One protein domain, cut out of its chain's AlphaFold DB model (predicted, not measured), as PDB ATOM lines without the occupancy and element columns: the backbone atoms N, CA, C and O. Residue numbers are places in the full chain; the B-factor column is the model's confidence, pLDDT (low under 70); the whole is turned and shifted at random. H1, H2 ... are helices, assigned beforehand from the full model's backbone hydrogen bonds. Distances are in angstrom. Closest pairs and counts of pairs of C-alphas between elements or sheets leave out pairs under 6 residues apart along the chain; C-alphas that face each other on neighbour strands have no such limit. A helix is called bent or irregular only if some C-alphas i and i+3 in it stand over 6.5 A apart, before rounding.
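Overview. This is residues 210 to 327 of the 327 residues of an uncharacterized protein of Hyphomicrobiales bacterium (UniProt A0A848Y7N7). A compact ball of helices is built round H4, which lies in the middle with H3a, H5, H6 and H7 packed about it. H1 packs on H3a away from H4, H5 runs back beside H4 as a helical hairpin, and H6 meets H4 near their last residues, making a steep corner with it. The printed part has 118 residues with seven named helices, H1 to H7 in chain order, and no named strand; the class is all helix. It is compact, with a radius of gyration of the C-alphas of 13.2 A, and spans 36 by 31 by 25 A.

Along the chain. H1, residues 210 to 222, begins at C-alpha 210 (-28.020, 94.577, 48.051) and is 18.7 A long. H2, residues 225 to 230, is irregular: C-alphas 226 and 229 are 8.1 A apart. H3, residues 232 to 264, was assigned as one helix by its hydrogen bonds but is bent, with C-alphas 247 and 250 9.0 A apart. Its arms are H3a, residues 232 to 247, 21.1 A, and H3b, residues 250 to 264, 21.4 A; H3b is itself irregular, with C-alphas 251 and 254 8.4 A apart. H4, residues 272 to 284, is 18.4 A long and starts at C-alpha 272 (-43.628, 73.771, 42.487). H5, residues 289 to 299, is only just irregular, with C-alphas 291 and 294 6.6 A apart. H6, residues 308 to 320, measures 18.3 A, and H7, residues 322 to 325, ends at C-alpha 325 (-38.816, 86.252, 38.486).

Arrangement. H4 touches H3a, the same way at a shallow tilt of 32 degrees; the closest C-alphas, of Cys 246 and Thr 281, are 4.2 A apart. H4 and H5 touch as a hairpin at 7 degrees, closest at the C-alphas of Gly 275 and Ala 299, 5.1 A. H6 touches H4 with residues 315 to 319 alone, at a steep tilt of 60 degrees; the closest C-alphas, of Thr 280 and Ala 318, are 5.7 A apart. H7 touches H3a, closest at the C-alphas of Arg 243 and Cys 325, 5.6 A. H1 touches H3a, opposite ways at a shallow tilt of 34 degrees, only just short of steep, closest at the C-alphas of Gly 221 and Phe 234, 4.0 A. H2 and H3a only just touch, only at the corner, with 3 pairs of C-alphas within 8 A, the closest those of Tyr 229 and Gln 235, 4.6 A. H1 and H4 are apart. Every O i to N i+4 pair is within hydrogen-bond range in H1, H4 and H6, against 11 of 12 in H3a, 6 of 11 in H3b, 5 of 7 in H5 and 0 of 2 in H2, where 2 of 3 O i to N i+3 pairs are; H7 is too short for such a pair.

Size, cuts and confidence. The farthest C-alphas, of Ala 210 and Ala 304, are 37.9 A apart. The printed part has no cut and no long link. Mean pLDDT of the printed part is 88.9; residues 301 to 302, 304 to 305 and 327 are under 70.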
ATOM      1  N   ALA A 210     -26.775  95.031  47.432       98.25
ATOM      2  CA  ALA A 210     -28.020  94.577  48.051       98.25
ATOM      3  C   ALA A 210     -28.014  93.111  48.485       98.25
ATOM      4  O   ALA A 210     -28.940  92.691  49.186       98.25
ATOM      5  N   VAL A 211     -27.041  92.313  48.039       98.50
ATOM      6  CA  VAL A 211     -27.051  90.858  48.226       98.50
ATOM      7  C   VAL A 211     -27.143  90.461  49.701       98.50
ATOM      8  O   VAL A 211     -28.027  89.655  50.007       98.50
ATOM      9  N   PRO A 212     -26.361  91.042  50.635       98.62
ATOM     10  CA  PRO A 212     -26.479  90.700  52.052       98.62
ATOM     11  C   PRO A 212     -27.897  90.922  52.591       98.62
ATOM     12  O   PRO A 212     -28.475  90.040  53.226       98.62
ATOM     13  N   THR A 213     -28.511  92.062  52.266       98.69
ATOM     14  CA  THR A 213     -29.874  92.402  52.696       98.69
ATOM     15  C   THR A 213     -30.917  91.460  52.086       98.69
ATOM     16  O   THR A 213     -31.827  90.996  52.775       98.69
ATOM     17  N   LEU A 214     -30.783  91.126  50.800       98.62
ATOM     18  CA  LEU A 214     -31.679  90.195  50.110       98.62
ATOM     19  C   LEU A 214     -31.565  88.762  50.651       98.62
ATOM     20  O   LEU A 214     -32.584  88.083  50.797       98.62
ATOM     21  N   LEU A 215     -30.355  88.309  50.987       98.38
ATOM     22  CA  LEU A 215     -30.128  87.019  51.638       98.38
ATOM     23  C   LEU A 215     -30.710  86.997  53.053       98.38
ATOM     24  O   LEU A 215     -31.335  86.005  53.420       98.38
ATOM     25  N   THR A 216     -30.578  88.080  53.823       98.12
ATOM     26  CA  THR A 216     -31.198  88.211  55.153       98.12
ATOM     27  C   THR A 216     -32.719  88.104  55.077       98.12
ATOM     28  O   THR A 216     -33.310  87.335  55.831       98.12
ATOM     29  N   LEU A 217     -33.364  88.786  54.123       98.12
ATOM     30  CA  LEU A 217     -34.806  88.648  53.881       98.12
ATOM     31  C   LEU A 217     -35.197  87.207  53.548       98.12
ATOM     32  O   LEU A 217     -36.185  86.684  54.063       98.12
ATOM     33  N   MET A 218     -34.415  86.555  52.685       96.94
ATOM     34  CA  MET A 218     -34.661  85.167  52.321       96.94
ATOM     35  C   MET A 218     -34.563  84.245  53.542       96.94
ATOM     36  O   MET A 218     -35.480  83.461  53.774       96.94
ATOM     37  N   LYS A 219     -33.489  84.375  54.331       96.19
ATOM     38  CA  LYS A 219     -33.228  83.582  55.539       96.19
ATOM     39  C   LYS A 219     -34.317  83.805  56.601       96.19
ATOM     40  O   LYS A 219     -34.872  82.822  57.073       96.19
ATOM     41  N   ALA A 220     -34.737  85.049  56.846       95.25
ATOM     42  CA  ALA A 220     -35.844  85.367  57.759       95.25
ATOM     43  C   ALA A 220     -37.169  84.687  57.365       95.25
ATOM     44  O   ALA A 220     -37.974  84.297  58.208       95.25
ATOM     45  N   GLY A 221     -37.416  84.515  56.064       94.62
ATOM     46  CA  GLY A 221     -38.574  83.760  55.603       94.62
ATOM     47  C   GLY A 221     -38.460  82.248  55.825       94.62
ATOM     48  O   GLY A 221     -39.476  81.591  56.034       94.62
ATOM     49  N   LEU A 222     -37.247  81.689  55.817       94.00
ATOM     50  CA  LEU A 222     -37.007  80.261  56.064       94.00
ATOM     51  C   LEU A 222     -37.169  79.874  57.541       94.00
ATOM     52  O   LEU A 222     -37.435  78.707  57.822       94.00
ATOM     53  N   ASP A 223     -37.118  80.833  58.469       92.94
ATOM     54  CA  ASP A 223     -37.393  80.605  59.898       92.94
ATOM     55  C   ASP A 223     -38.825  80.092  60.155       92.94
ATOM     56  O   ASP A 223     -39.119  79.513  61.199       92.94
ATOM     57  N   GLY A 224     -39.728  80.240  59.176       89.62
ATOM     58  CA  GLY A 224     -41.060  79.632  59.194       89.62
ATOM     59  C   GLY A 224     -41.086  78.111  58.982       89.62
ATOM     60  O   GLY A 224     -42.172  77.523  59.014       89.62
ATOM     61  N   GLY A 225     -39.932  77.481  58.739       90.69
ATOM     62  CA  GLY A 225     -39.779  76.041  58.530       90.69
ATOM     63  C   GLY A 225     -40.438  75.525  57.247       90.69
ATOM     64  O   GLY A 225     -40.687  76.269  56.297       90.69
ATOM     65  N   GLU A 226     -40.773  74.232  57.225       85.88
ATOM     66  CA  GLU A 226     -41.337  73.535  56.054       85.88
ATOM     67  C   GLU A 226     -42.637  74.173  55.525       85.88
ATOM     68  O   GLU A 226     -42.979  74.063  54.349       85.88
ATOM     69  N   HIS A 227     -43.384  74.875  56.380       87.06
ATOM     70  CA  HIS A 227     -44.673  75.483  56.041       87.06
ATOM     71  C   HIS A 227     -44.644  77.013  56.037       87.06
ATOM     72  O   HIS A 227     -45.696  77.650  56.159       87.06
ATOM     73  N   PHE A 228     -43.465  77.616  55.851       89.94
ATOM     74  CA  PHE A 228     -43.296  79.071  55.802       89.94
ATOM     75  C   PHE A 228     -44.271  79.753  54.819       89.94
ATOM     76  O   PHE A 228     -44.791  80.838  55.082       89.94
ATOM     77  N   TYR A 229     -44.606  79.074  53.717       86.25
ATOM     78  CA  TYR A 229     -45.525  79.555  52.686       86.25
ATOM     79  C   TYR A 229     -46.980  79.740  53.157       86.25
ATOM     80  O   TYR A 229     -47.743  80.431  52.486       86.25
ATOM     81  N   ARG A 230     -47.389  79.156  54.293       89.75
ATOM     82  CA  ARG A 230     -48.759  79.289  54.831       89.75
ATOM     83  C   ARG A 230     -48.989  80.602  55.577       89.75
ATOM     84  O   ARG A 230     -50.126  80.941  55.894       89.75
ATOM     85  N   LYS A 231     -47.916  81.322  55.906       92.62
ATOM     86  CA  LYS A 231     -47.944  82.470  56.812       92.62
ATOM     87  C   LYS A 231     -47.251  83.669  56.153       92.62
ATOM     88  O   LYS A 231     -46.042  83.611  55.927       92.62
ATOM     89  N   PRO A 232     -47.969  84.775  55.871       92.19
ATOM     90  CA  PRO A 232     -47.403  85.947  55.200       92.19
ATOM     91  C   PRO A 232     -46.133  86.506  55.849       92.19
ATOM     92  O   PRO A 232     -45.263  86.995  55.141       92.19
ATOM     93  N   GLN A 233     -46.003  86.417  57.177       94.75
ATOM     94  CA  GLN A 233     -44.815  86.887  57.895       94.75
ATOM     95  C   GLN A 233     -43.529  86.123  57.545       94.75
ATOM     96  O   GLN A 233     -42.457  86.652  57.779       94.75
ATOM     97  N   PHE A 234     -43.632  84.923  56.966       96.31
ATOM     98  CA  PHE A 234     -42.482  84.129  56.531       96.31
ATOM     99  C   PHE A 234     -42.412  84.043  54.999       96.31
ATOM    100  O   PHE A 234     -41.370  84.279  54.390       96.31
ATOM    101  N   GLN A 235     -43.548  83.793  54.339       95.88
ATOM    102  CA  GLN A 235     -43.625  83.705  52.879       95.88
ATOM    103  C   GLN A 235     -43.148  84.988  52.181       95.88
ATOM    104  O   GLN A 235     -42.442  84.930  51.175       95.88
ATOM    105  N   HIS A 236     -43.570  86.153  52.671       96.75
ATOM    106  CA  HIS A 236     -43.314  87.421  51.997       96.75
ATOM    107  C   HIS A 236     -41.856  87.889  52.080       96.75
ATOM    108  O   HIS A 236     -41.335  88.230  51.015       96.75
ATOM    109  N   PRO A 237     -41.154  87.868  53.234       97.12
ATOM    110  CA  PRO A 237     -39.720  88.167  53.255       97.12
ATOM    111  C   PRO A 237     -38.915  87.203  52.375       97.12
ATOM    112  O   PRO A 237     -38.096  87.670  51.581       97.12
ATOM    113  N   TYR A 238     -39.248  85.902  52.376       97.31
ATOM    114  CA  TYR A 238     -38.643  84.937  51.450       97.31
ATOM    115  C   TYR A 238     -38.790  85.374  49.982       97.31
ATOM    116  O   TYR A 238     -37.812  85.457  49.235       97.31
ATOM    117  N   LEU A 239     -40.017  85.709  49.564       96.75
ATOM    118  CA  LEU A 239     -40.293  86.176  48.203       96.75
ATOM    119  C   LEU A 239     -39.680  87.548  47.907       96.75
ATOM    120  O   LEU A 239     -39.379  87.831  46.750       96.75
ATOM    121  N   GLY A 240     -39.525  88.414  48.908       97.31
ATOM    122  CA  GLY A 240     -38.837  89.697  48.791       97.31
ATOM    123  C   GLY A 240     -37.366  89.501  48.432       97.31
ATOM    124  O   GLY A 240     -36.910  90.030  47.417       97.31
ATOM    125  N   GLY A 241     -36.673  88.668  49.214       98.00
ATOM    126  CA  GLY A 241     -35.263  88.334  49.029       98.00
ATOM    127  C   GLY A 241     -34.991  87.602  47.716       98.00
ATOM    128  O   GLY A 241     -34.276  88.107  46.850       98.00
ATOM    129  N   LEU A 242     -35.618  86.438  47.510       97.75
ATOM    130  CA  LEU A 242     -35.291  85.582  46.367       97.75
ATOM    131  C   LEU A 242     -35.679  86.209  45.017       97.75
ATOM    132  O   LEU A 242     -34.926  86.100  44.047       97.75
ATOM    133  N   ARG A 243     -36.821  86.912  44.932       97.56
ATOM    134  CA  ARG A 243     -37.181  87.633  43.697       97.56
ATOM    135  C   ARG A 243     -36.268  88.834  43.465       97.56
ATOM    136  O   ARG A 243     -35.964  89.116  42.310       97.56
ATOM    137  N   GLY A 244     -35.802  89.505  44.522       97.75
ATOM    138  CA  GLY A 244     -34.796  90.559  44.408       97.75
ATOM    139  C   GLY A 244     -33.492  90.041  43.791       97.75
ATOM    140  O   GLY A 244     -33.042  90.586  42.784       97.75
ATOM    141  N   LEU A 245     -32.956  88.924  44.299       98.25
ATOM    142  CA  LEU A 245     -31.765  88.271  43.731       98.25
ATOM    143  C   LEU A 245     -31.981  87.881  42.262       98.25
ATOM    144  O   LEU A 245     -31.180  88.221  41.392       98.25
ATOM    145  N   CYS A 246     -33.124  87.262  41.952       97.56
ATOM    146  CA  CYS A 246     -33.495  86.921  40.579       97.56
ATOM    147  C   CYS A 246     -33.498  88.151  39.659       97.56
ATOM    148  O   CYS A 246     -32.978  88.122  38.541       97.56
ATOM    149  N   MET A 247     -34.099  89.256  40.107       96.00
ATOM    150  CA  MET A 247     -34.224  90.480  39.317       96.00
ATOM    151  C   MET A 247     -32.882  91.182  39.084       96.00
ATOM    152  O   MET A 247     -32.713  91.773  38.008       96.00
ATOM    153  N   ALA A 248     -31.968  91.111  40.056       96.44
ATOM    154  CA  ALA A 248     -30.604  91.621  39.943       96.44
ATOM    155  C   ALA A 248     -29.801  90.804  38.918       96.44
ATOM    156  O   ALA A 248     -29.126  91.377  38.064       96.44
ATOM    157  N   GLY A 249     -29.979  89.479  38.915       95.12
ATOM    158  CA  GLY A 249     -29.348  88.578  37.956       95.12
ATOM    159  C   GLY A 249     -27.825  88.630  38.039       95.12
ATOM    160  O   GLY A 249     -27.275  88.516  39.128       95.12
ATOM    161  N   SER A 250     -27.150  88.842  36.907       94.81
ATOM    162  CA  SER A 250     -25.682  88.875  36.823       94.81
ATOM    163  C   SER A 250     -25.033  89.973  37.666       94.81
ATOM    164  O   SER A 250     -23.830  89.940  37.872       94.81
ATOM    165  N   ASN A 251     -25.809  90.943  38.155       95.88
ATOM    166  CA  ASN A 251     -25.317  91.976  39.063       95.88
ATOM    167  C   ASN A 251     -25.350  91.536  40.535       95.88
ATOM    168  O   ASN A 251     -25.089  92.369  41.387       95.88
ATOM    169  N   ALA A 252     -25.763  90.302  40.840       96.50
ATOM    170  CA  ALA A 252     -25.863  89.737  42.190       96.50
ATOM    171  C   ALA A 252     -25.095  88.402  42.306       96.50
ATOM    172  O   ALA A 252     -25.533  87.478  42.997       96.50
ATOM    173  N   THR A 253     -23.985  88.259  41.574       96.00
ATOM    174  CA  THR A 253     -23.200  87.014  41.497       96.00
ATOM    175  C   THR A 253     -22.639  86.578  42.846       96.00
ATOM    176  O   THR A 253     -22.470  85.381  43.078       96.00
ATOM    177  N   THR A 254     -22.409  87.517  43.768       97.44
ATOM    178  CA  THR A 254     -21.915  87.204  45.119       97.44
ATOM    179  C   THR A 254     -22.891  86.342  45.928       97.44
ATOM    180  O   THR A 254     -22.471  85.617  46.825       97.44
ATOM    181  N   ALA A 255     -24.181  86.325  45.569       97.69
ATOM    182  CA  ALA A 255     -25.188  85.488  46.221       97.69
ATOM    183  C   ALA A 255     -25.049  83.989  45.901       97.69
ATOM    184  O   ALA A 255     -25.648  83.157  46.587       97.69
ATOM    185  N   LEU A 256     -24.316  83.626  44.842       95.88
ATOM    186  CA  LEU A 256     -24.310  82.265  44.304       95.88
ATOM    187  C   LEU A 256     -23.799  81.235  45.316       95.88
ATOM    188  O   LEU A 256     -24.384  80.161  45.447       95.88
ATOM    189  N   GLN A 257     -22.741  81.561  46.063       95.62
ATOM    190  CA  GLN A 257     -22.174  80.645  47.053       95.62
ATOM    191  C   GLN A 257     -23.163  80.350  48.190       95.62
ATOM    192  O   GLN A 257     -23.384  79.182  48.510       95.62
ATOM    193  N   ASP A 258     -23.808  81.378  48.751       97.31
ATOM    194  CA  ASP A 258     -24.856  81.217  49.767       97.31
ATOM    195  C   ASP A 258     -26.028  80.379  49.237       97.31
ATOM    196  O   ASP A 258     -26.510  79.468  49.915       97.31
ATOM    197  N   LEU A 259     -26.488  80.656  48.012       96.44
ATOM    198  CA  LEU A 259     -27.598  79.919  47.405       96.44
ATOM    199  C   LEU A 259     -27.248  78.442  47.187       96.44
ATOM    200  O   LEU A 259     -28.074  77.578  47.492       96.44
ATOM    201  N   ARG A 260     -26.029  78.133  46.729       94.06
ATOM    202  CA  ARG A 260     -25.532  76.753  46.598       94.06
ATOM    203  C   ARG A 260     -25.512  76.035  47.942       94.06
ATOM    204  O   ARG A 260     -26.036  74.932  48.044       94.06
ATOM    205  N   GLN A 261     -24.962  76.668  48.978       94.81
ATOM    206  CA  GLN A 261     -24.887  76.081  50.318       94.81
ATOM    207  C   GLN A 261     -26.276  75.794  50.895       94.81
ATOM    208  O   GLN A 261     -26.522  74.704  51.408       94.81
ATOM    209  N   LEU A 262     -27.210  76.741  50.775       94.00
ATOM    210  CA  LEU A 262     -28.579  76.563  51.264       94.00
ATOM    211  C   LEU A 262     -29.349  75.497  50.473       94.00
ATOM    212  O   LEU A 262     -30.153  74.771  51.057       94.00
ATOM    213  N   THR A 263     -29.086  75.381  49.168       92.00
ATOM    214  CA  THR A 263     -29.658  74.329  48.317       92.00
ATOM    215  C   THR A 263     -29.114  72.956  48.708       92.00
ATOM    216  O   THR A 263     -29.895  72.044  48.960       92.00
ATOM    217  N   ALA A 264     -27.791  72.813  48.832       90.56
ATOM    218  CA  ALA A 264     -27.145  71.560  49.229       90.56
ATOM    219  C   ALA A 264     -27.567  71.101  50.635       90.56
ATOM    220  O   ALA A 264     -27.688  69.907  50.888       90.56
ATOM    221  N   ALA A 265     -27.851  72.047  51.535       90.75
ATOM    222  CA  ALA A 265     -28.376  71.769  52.869       90.75
ATOM    223  C   ALA A 265     -29.884  71.435  52.898       90.75
ATOM    224  O   ALA A 265     -30.438  71.280  53.985       90.75
ATOM    225  N   GLY A 266     -30.571  71.398  51.751       88.75
ATOM    226  CA  GLY A 266     -32.012  71.135  51.675       88.75
ATOM    227  C   GLY A 266     -32.882  72.210  52.335       88.75
ATOM    228  O   GLY A 266     -34.030  71.949  52.683       88.75
ATOM    229  N   LYS A 267     -32.348  73.422  52.545       91.00
ATOM    230  CA  LYS A 267     -33.060  74.513  53.232       91.00
ATOM    231  C   LYS A 267     -33.951  75.326  52.300       91.00
ATOM    232  O   LYS A 267     -34.864  75.998  52.773       91.00
ATOM    233  N   LEU A 268     -33.669  75.328  50.996       90.81
ATOM    234  CA  LEU A 268     -34.465  76.071  50.024       90.81
ATOM    235  C   LEU A 268     -35.586  75.192  49.456       90.81
ATOM    236  O   LEU A 268     -35.318  74.062  49.060       90.81
ATOM    237  N   PRO A 269     -36.825  75.708  49.359       87.75
ATOM    238  CA  PRO A 269     -37.916  74.979  48.730       87.75
ATOM    239  C   PRO A 269     -37.642  74.809  47.231       87.75
ATOM    240  O   PRO A 269     -37.549  75.781  46.479       87.75
ATOM    241  N   ASP A 270     -37.548  73.558  46.803       84.19
ATOM    242  CA  ASP A 270     -37.169  73.130  45.457       84.19
ATOM    243  C   ASP A 270     -38.355  72.608  44.625       84.19
ATOM    244  O   ASP A 270     -38.183  72.209  43.479       84.19
ATOM    245  N   HIS A 271     -39.579  72.670  45.153       81.38
ATOM    246  CA  HIS A 271     -40.785  72.157  44.506       81.38
ATOM    247  C   HIS A 271     -41.723  73.267  43.999       81.38
ATOM    248  O   HIS A 271     -41.740  74.399  44.495       81.38
ATOM    249  N   ALA A 272     -42.560  72.920  43.016       82.12
ATOM    250  CA  ALA A 272     -43.628  73.771  42.487       82.12
ATOM    251  C   ALA A 272     -43.145  75.185  42.076       82.12
ATOM    252  O   ALA A 272     -42.093  75.351  41.458       82.12
ATOM    253  N   SER A 273     -43.926  76.233  42.369       85.88
ATOM    254  CA  SER A 273     -43.591  77.617  41.999       85.88
ATOM    255  C   SER A 273     -42.336  78.153  42.696       85.88
ATOM    256  O   SER A 273     -41.669  79.033  42.154       85.88
ATOM    257  N   TYR A 274     -42.006  77.624  43.875       88.56
ATOM    258  CA  TYR A 274     -40.830  78.018  44.648       88.56
ATOM    259  C   TYR A 274     -39.547  77.448  44.062       88.56
ATOM    260  O   TYR A 274     -38.633  78.219  43.779       88.56
ATOM    261  N   GLY A 275     -39.540  76.150  43.744       87.69
ATOM    262  CA  GLY A 275     -38.468  75.524  42.975       87.69
ATOM    263  C   GLY A 275     -38.262  76.219  41.635       87.69
ATOM    264  O   GLY A 275     -37.131  76.504  41.243       87.69
ATOM    265  N   ARG A 276     -39.364  76.618  40.977       87.31
ATOM    266  CA  ARG A 276     -39.287  77.397  39.739       87.31
ATOM    267  C   ARG A 276     -38.573  78.734  39.896       87.31
ATOM    268  O   ARG A 276     -37.760  79.108  39.048       87.31
ATOM    269  N   LEU A 277     -38.889  79.460  40.963       91.88
ATOM    270  CA  LEU A 277     -38.212  80.708  41.278       91.88
ATOM    271  C   LEU A 277     -36.744  80.458  41.637       91.88
ATOM    272  O   LEU A 277     -35.895  81.147  41.089       91.88
ATOM    273  N   LEU A 278     -36.443  79.469  42.480       93.06
ATOM    274  CA  LEU A 278     -35.082  79.135  42.903       93.06
ATOM    275  C   LEU A 278     -34.172  78.823  41.714       93.06
ATOM    276  O   LEU A 278     -33.134  79.464  41.559       93.06
ATOM    277  N   PHE A 279     -34.585  77.906  40.836       90.50
ATOM    278  CA  PHE A 279     -33.786  77.541  39.667       90.50
ATOM    279  C   PHE A 279     -33.600  78.752  38.734       90.50
ATOM    280  O   PHE A 279     -32.517  78.976  38.196       90.50
ATOM    281  N   THR A 280     -34.648  79.574  38.559       92.44
ATOM    282  CA  THR A 280     -34.580  80.790  37.734       92.44
ATOM    283  C   THR A 280     -33.608  81.797  38.343       92.44
ATOM    284  O   THR A 280     -32.857  82.434  37.605       92.44
ATOM    285  N   THR A 281     -33.603  81.939  39.671       95.69
ATOM    286  CA  THR A 281     -32.660  82.796  40.388       95.69
ATOM    287  C   THR A 281     -31.235  82.314  40.173       95.69
ATOM    288  O   THR A 281     -30.431  83.117  39.714       95.69
ATOM    289  N   LEU A 282     -30.946  81.031  40.430       95.31
ATOM    290  CA  LEU A 282     -29.618  80.431  40.253       95.31
ATOM    291  C   LEU A 282     -29.071  80.697  38.844       95.31
ATOM    292  O   LEU A 282     -28.008  81.297  38.705       95.31
ATOM    293  N   LEU A 283     -29.844  80.379  37.798       93.81
ATOM    294  CA  LEU A 283     -29.451  80.663  36.410       93.81
ATOM    295  C   LEU A 283     -29.175  82.149  36.167       93.81
ATOM    296  O   LEU A 283     -28.238  82.510  35.462       93.81
ATOM    297  N   ARG A 284     -30.013  83.039  36.714       94.75
ATOM    298  CA  ARG A 284     -29.869  84.480  36.484       94.75
ATOM    299  C   ARG A 284     -28.673  85.079  37.212       94.75
ATOM    300  O   ARG A 284     -28.127  86.039  36.681       94.75
ATOM    301  N   VAL A 285     -28.281  84.548  38.371       95.62
ATOM    302  CA  VAL A 285     -27.083  84.989  39.110       95.62
ATOM    303  C   VAL A 285     -25.796  84.307  38.632       95.62
ATOM    304  O   VAL A 285     -24.741  84.552  39.205       95.62
ATOM    305  N   GLY A 286     -25.862  83.494  37.571       93.25
ATOM    306  CA  GLY A 286     -24.687  82.929  36.904       93.25
ATOM    307  C   GLY A 286     -24.370  81.474  37.248       93.25
ATOM    308  O   GLY A 286     -23.250  81.039  37.002       93.25
ATOM    309  N   GLU A 287     -25.317  80.718  37.808       94.12
ATOM    310  CA  GLU A 287     -25.150  79.272  37.973       94.12
ATOM    311  C   GLU A 287     -25.072  78.560  36.618       94.12
ATOM    312  O   GLU A 287     -25.753  78.932  35.655       94.12
ATOM    313  N   ASP A 288     -24.269  77.499  36.573       90.44
ATOM    314  CA  ASP A 288     -24.155  76.654  35.396       90.44
ATOM    315  C   ASP A 288     -25.470  75.914  35.102       90.44
ATOM    316  O   ASP A 288     -26.178  75.435  35.991       90.44
ATOM    317  N   LYS A 289     -25.802  75.802  33.814       88.56
ATOM    318  CA  LYS A 289     -27.059  75.199  33.368       88.56
ATOM    319  C   LYS A 289     -27.192  73.748  33.836       88.56
ATOM    320  O   LYS A 289     -28.280  73.357  34.259       88.56
ATOM    321  N   GLU A 290     -26.127  72.957  33.765       85.94
ATOM    322  CA  GLU A 290     -26.180  71.543  34.140       85.94
ATOM    323  C   GLU A 290     -26.336  71.380  35.656       85.94
ATOM    324  O   GLU A 290     -27.082  70.508  36.103       85.94
ATOM    325  N   GLN A 291     -25.764  72.293  36.448       84.75
ATOM    326  CA  GLN A 291     -25.954  72.327  37.904       84.75
ATOM    327  C   GLN A 291     -27.411  72.599  38.308       84.75
ATOM    328  O   GLN A 291     -27.912  72.032  39.278       84.75
ATOM    329  N   VAL A 292     -28.135  73.422  37.543       87.38
ATOM    330  CA  VAL A 292     -29.550  73.735  37.817       87.38
ATOM    331  C   VAL A 292     -30.512  72.661  37.289       87.38
ATOM    332  O   VAL A 292     -31.670  72.585  37.711       87.38
ATOM    333  N   ARG A 293     -30.059  71.805  36.371       85.25
ATOM    334  CA  ARG A 293     -30.896  70.796  35.709       85.25
ATOM    335  C   ARG A 293     -31.517  69.804  36.690       85.25
ATOM    336  O   ARG A 293     -32.696  69.476  36.565       85.25
ATOM    337  N   SER A 294     -30.755  69.368  37.689       79.38
ATOM    338  CA  SER A 294     -31.226  68.457  38.742       79.38
ATOM    339  C   SER A 294     -32.366  69.074  39.567       79.38
ATOM    340  O   SER A 294     -33.393  68.428  39.780       79.38
ATOM    341  N   LEU A 295     -32.241  70.352  39.941       79.00
ATOM    342  CA  LEU A 295     -33.272  71.111  40.658       79.00
ATOM    343  C   LEU A 295     -34.532  71.301  39.816       79.00
ATOM    344  O   LEU A 295     -35.645  71.190  40.324       79.00
ATOM    345  N   PHE A 296     -34.375  71.559  38.518       81.50
ATOM    346  CA  PHE A 296     -35.506  71.651  37.598       81.50
ATOM    347  C   PHE A 296     -36.294  70.336  37.535       81.50
ATOM    348  O   PHE A 296     -37.521  70.351  37.657       81.50
ATOM    349  N   MET A 297     -35.599  69.206  37.388       77.62
ATOM    350  CA  MET A 297     -36.242  67.890  37.348       77.62
ATOM    351  C   MET A 297     -36.967  67.566  38.661       77.62
ATOM    352  O   MET A 297     -38.048  66.978  38.629       77.62
ATOM    353  N   ALA A 298     -36.425  67.987  39.808       73.44
ATOM    354  CA  ALA A 298     -37.101  67.868  41.101       73.44
ATOM    355  C   ALA A 298     -38.361  68.756  41.180       73.44
ATOM    356  O   ALA A 298     -39.433  68.276  41.556       73.44
ATOM    357  N   ALA A 299     -38.269  70.017  40.748       73.00
ATOM    358  CA  ALA A 299     -39.368  70.984  40.804       73.00
ATOM    359  C   ALA A 299     -40.566  70.612  39.915       73.00
ATOM    360  O   ALA A 299     -41.717  70.925  40.237       73.00
ATOM    361  N   GLU A 300     -40.289  69.966  38.783       74.25
ATOM    362  CA  GLU A 300     -41.255  69.654  37.728       74.25
ATOM    363  C   GLU A 300     -41.595  68.154  37.652       74.25
ATOM    364  O   GLU A 300     -42.297  67.736  36.733       74.25
ATOM    365  N   ARG A 301     -41.166  67.353  38.640       68.50
ATOM    366  CA  ARG A 301     -41.239  65.876  38.656       68.50
ATOM    367  C   ARG A 301     -42.621  65.289  38.341       68.50
ATOM    368  O   ARG A 301     -42.716  64.216  37.761       68.50
ATOM    369  N   ASN A 302     -43.688  66.008  38.695       67.31
ATOM    370  CA  ASN A 302     -45.077  65.576  38.499       67.31
ATOM    371  C   ASN A 302     -45.723  66.126  37.215       67.31
ATOM    372  O   ASN A 302     -46.919  65.931  36.998       67.31
ATOM    373  N   LYS A 303     -44.983  66.852  36.369       70.50
ATOM    374  CA  LYS A 303     -45.509  67.384  35.108       70.50
ATOM    375  C   LYS A 303     -45.067  66.499  33.952       70.50
ATOM    376  O   LYS A 303     -43.879  66.365  33.685       70.50
ATOM    377  N   ALA A 304     -46.037  66.006  33.182       61.62
ATOM    378  CA  ALA A 304     -45.820  65.168  31.995       61.62
ATOM    379  C   ALA A 304     -44.893  65.794  30.922       61.62
ATOM    380  O   ALA A 304     -44.427  65.103  30.026       61.62
ATOM    381  N   ASN A 305     -44.605  67.097  31.020       64.56
ATOM    382  CA  ASN A 305     -43.796  67.860  30.071       64.56
ATOM    383  C   ASN A 305     -42.388  68.217  30.587       64.56
ATOM    384  O   ASN A 305     -41.734  69.070  29.978       64.56
ATOM    385  N   ALA A 306     -41.914  67.616  31.687       71.62
ATOM    386  CA  ALA A 306     -40.551  67.788  32.204       71.62
ATOM    387  C   ALA A 306     -39.514  67.147  31.257       71.62
ATOM    388  O   ALA A 306     -38.982  66.070  31.494       71.62
ATOM    389  N   THR A 307     -39.282  67.809  30.125       80.38
ATOM    390  CA  THR A 307     -38.396  67.376  29.037       80.38
ATOM    391  C   THR A 307     -37.207  68.319  28.914       80.38
ATOM    392  O   THR A 307     -37.305  69.495  29.278       80.38
ATOM    393  N   ASP A 308     -36.124  67.859  28.292       81.12
ATOM    394  CA  ASP A 308     -34.968  68.707  27.971       81.12
ATOM    395  C   ASP A 308     -35.358  69.936  27.146       81.12
ATOM    396  O   ASP A 308     -34.960  71.060  27.442       81.12
ATOM    397  N   LYS A 309     -36.268  69.761  26.183       84.50
ATOM    398  CA  LYS A 309     -36.818  70.868  25.389       84.50
ATOM    399  C   LYS A 309     -37.562  71.893  26.252       84.50
ATOM    400  O   LYS A 309     -37.562  73.089  25.944       84.50
ATOM    401  N   HIS A 310     -38.243  71.443  27.308       82.06
ATOM    402  CA  HIS A 310     -38.909  72.340  28.248       82.06
ATOM    403  C   HIS A 310     -37.895  73.091  29.114       82.06
ATOM    404  O   HIS A 310     -38.019  74.312  29.255       82.06
ATOM    405  N   PHE A 311     -36.880  72.384  29.616       86.25
ATOM    406  CA  PHE A 311     -35.773  72.960  30.370       86.25
ATOM    407  C   PHE A 311     -35.044  74.043  29.563       86.25
ATOM    408  O   PHE A 311     -34.955  75.186  30.007       86.25
ATOM    409  N   ASP A 312     -34.652  73.749  28.323       86.12
ATOM    410  CA  ASP A 312     -33.965  74.694  27.435       86.12
ATOM    411  C   ASP A 312     -34.785  75.959  27.176       86.12
ATOM    412  O   ASP A 312     -34.271  77.083  27.212       86.12
ATOM    413  N   ARG A 313     -36.099  75.803  26.967       85.94
ATOM    414  CA  ARG A 313     -37.011  76.940  26.793       85.94
ATOM    415  C   ARG A 313     -37.070  77.807  28.050       85.94
ATOM    416  O   ARG A 313     -37.174  79.033  27.940       85.94
ATOM    417  N   LEU A 314     -37.041  77.194  29.231       82.69
ATOM    418  CA  LEU A 314     -37.050  77.909  30.504       82.69
ATOM    419  C   LEU A 314     -35.729  78.620  30.763       82.69
ATOM    420  O   LEU A 314     -35.779  79.791  31.124       82.69
ATOM    421  N   VAL A 315     -34.588  77.984  30.495       86.75
ATOM    422  CA  VAL A 315     -33.256  78.605  30.578       86.75
ATOM    423  C   VAL A 315     -33.187  79.825  29.658       86.75
ATOM    424  O   VAL A 315     -32.914  80.939  30.110       86.75
ATOM    425  N   ALA A 316     -33.561  79.664  28.384       85.62
ATOM    426  CA  ALA A 316     -33.604  80.769  27.428       85.62
ATOM    427  C   ALA A 316     -34.557  81.895  27.879       85.62
ATOM    428  O   ALA A 316     -34.283  83.080  27.675       85.62
ATOM    429  N   GLY A 317     -35.683  81.539  28.503       84.88
ATOM    430  CA  GLY A 317     -36.628  82.494  29.075       84.88
ATOM    431  C   GLY A 317     -36.071  83.240  30.290       84.88
ATOM    432  O   GLY A 317     -36.225  84.461  30.365       84.88
ATOM    433  N   ALA A 318     -35.435  82.522  31.217       83.25
ATOM    434  CA  ALA A 318     -34.871  83.036  32.460       83.25
ATOM    435  C   ALA A 318     -33.774  84.065  32.185       83.25
ATOM    436  O   ALA A 318     -33.811  85.158  32.752       83.25
ATOM    437  N   LEU A 319     -32.868  83.769  31.252       82.69
ATOM    438  CA  LEU A 319     -31.781  84.673  30.877       82.69
ATOM    439  C   LEU A 319     -32.302  85.932  30.164       82.69
ATOM    440  O   LEU A 319     -31.852  87.041  30.451       82.69
ATOM    441  N   LYS A 320     -33.326  85.804  29.308       81.81
ATOM    442  CA  LYS A 320     -33.842  86.931  28.506       81.81
ATOM    443  C   LYS A 320     -34.865  87.817  29.219       81.81
ATOM    444  O   LYS A 320     -34.997  88.987  28.868       81.81
ATOM    445  N   LYS A 321     -35.663  87.293  30.158       79.12
ATOM    446  CA  LYS A 321     -36.867  87.996  30.645       79.12
ATOM    447  C   LYS A 321     -36.926  88.067  32.170       79.12
ATOM    448  O   LYS A 321     -37.274  87.089  32.823       79.12
ATOM    449  N   LYS A 322     -36.789  89.280  32.729       76.19
ATOM    450  CA  LYS A 322     -37.021  89.558  34.167       76.19
ATOM    451  C   LYS A 322     -38.416  89.147  34.655       76.19
ATOM    452  O   LYS A 322     -38.592  88.856  35.831       76.19
ATOM    453  N   ARG A 323     -39.406  89.054  33.752       78.94
ATOM    454  CA  ARG A 323     -40.760  88.574  34.081       78.94
ATOM    455  C   ARG A 323     -40.781  87.151  34.654       78.94
ATOM    456  O   ARG A 323     -41.738  86.804  35.320       78.94
ATOM    457  N   MET A 324     -39.745  86.349  34.394       80.56
ATOM    458  CA  MET A 324     -39.610  84.990  34.929       80.56
ATOM    459  C   MET A 324     -39.336  84.963  36.440       80.56
ATOM    460  O   MET A 324     -39.540  83.932  37.064       80.56
ATOM    461  N   CYS A 325     -38.939  86.094  37.035       87.31
ATOM    462  CA  CYS A 325     -38.816  86.252  38.486       87.31
ATOM    463  C   CYS A 325     -40.171  86.458  39.186       87.31
ATOM    464  O   CYS A 325     -40.231  86.537  40.412       87.31
ATOM    465  N   TYR A 326     -41.260  86.564  38.421       75.94
ATOM    466  CA  TYR A 326     -42.617  86.662  38.934       75.94
ATOM    467  C   TYR A 326     -43.380  85.388  38.577       75.94
ATOM    468  O   TYR A 326     -43.426  84.982  37.416       75.94
ATOM    469  N   PHE A 327     -43.986  84.787  39.595       63.16
ATOM    470  CA  PHE A 327     -45.054  83.806  39.460       63.16
ATOM    471  C   PHE A 327     -46.282  84.316  40.211       63.16
ATOM    472  O   PHE A 327     -46.093  85.079  41.198       63.16
TER     473      PHE A 327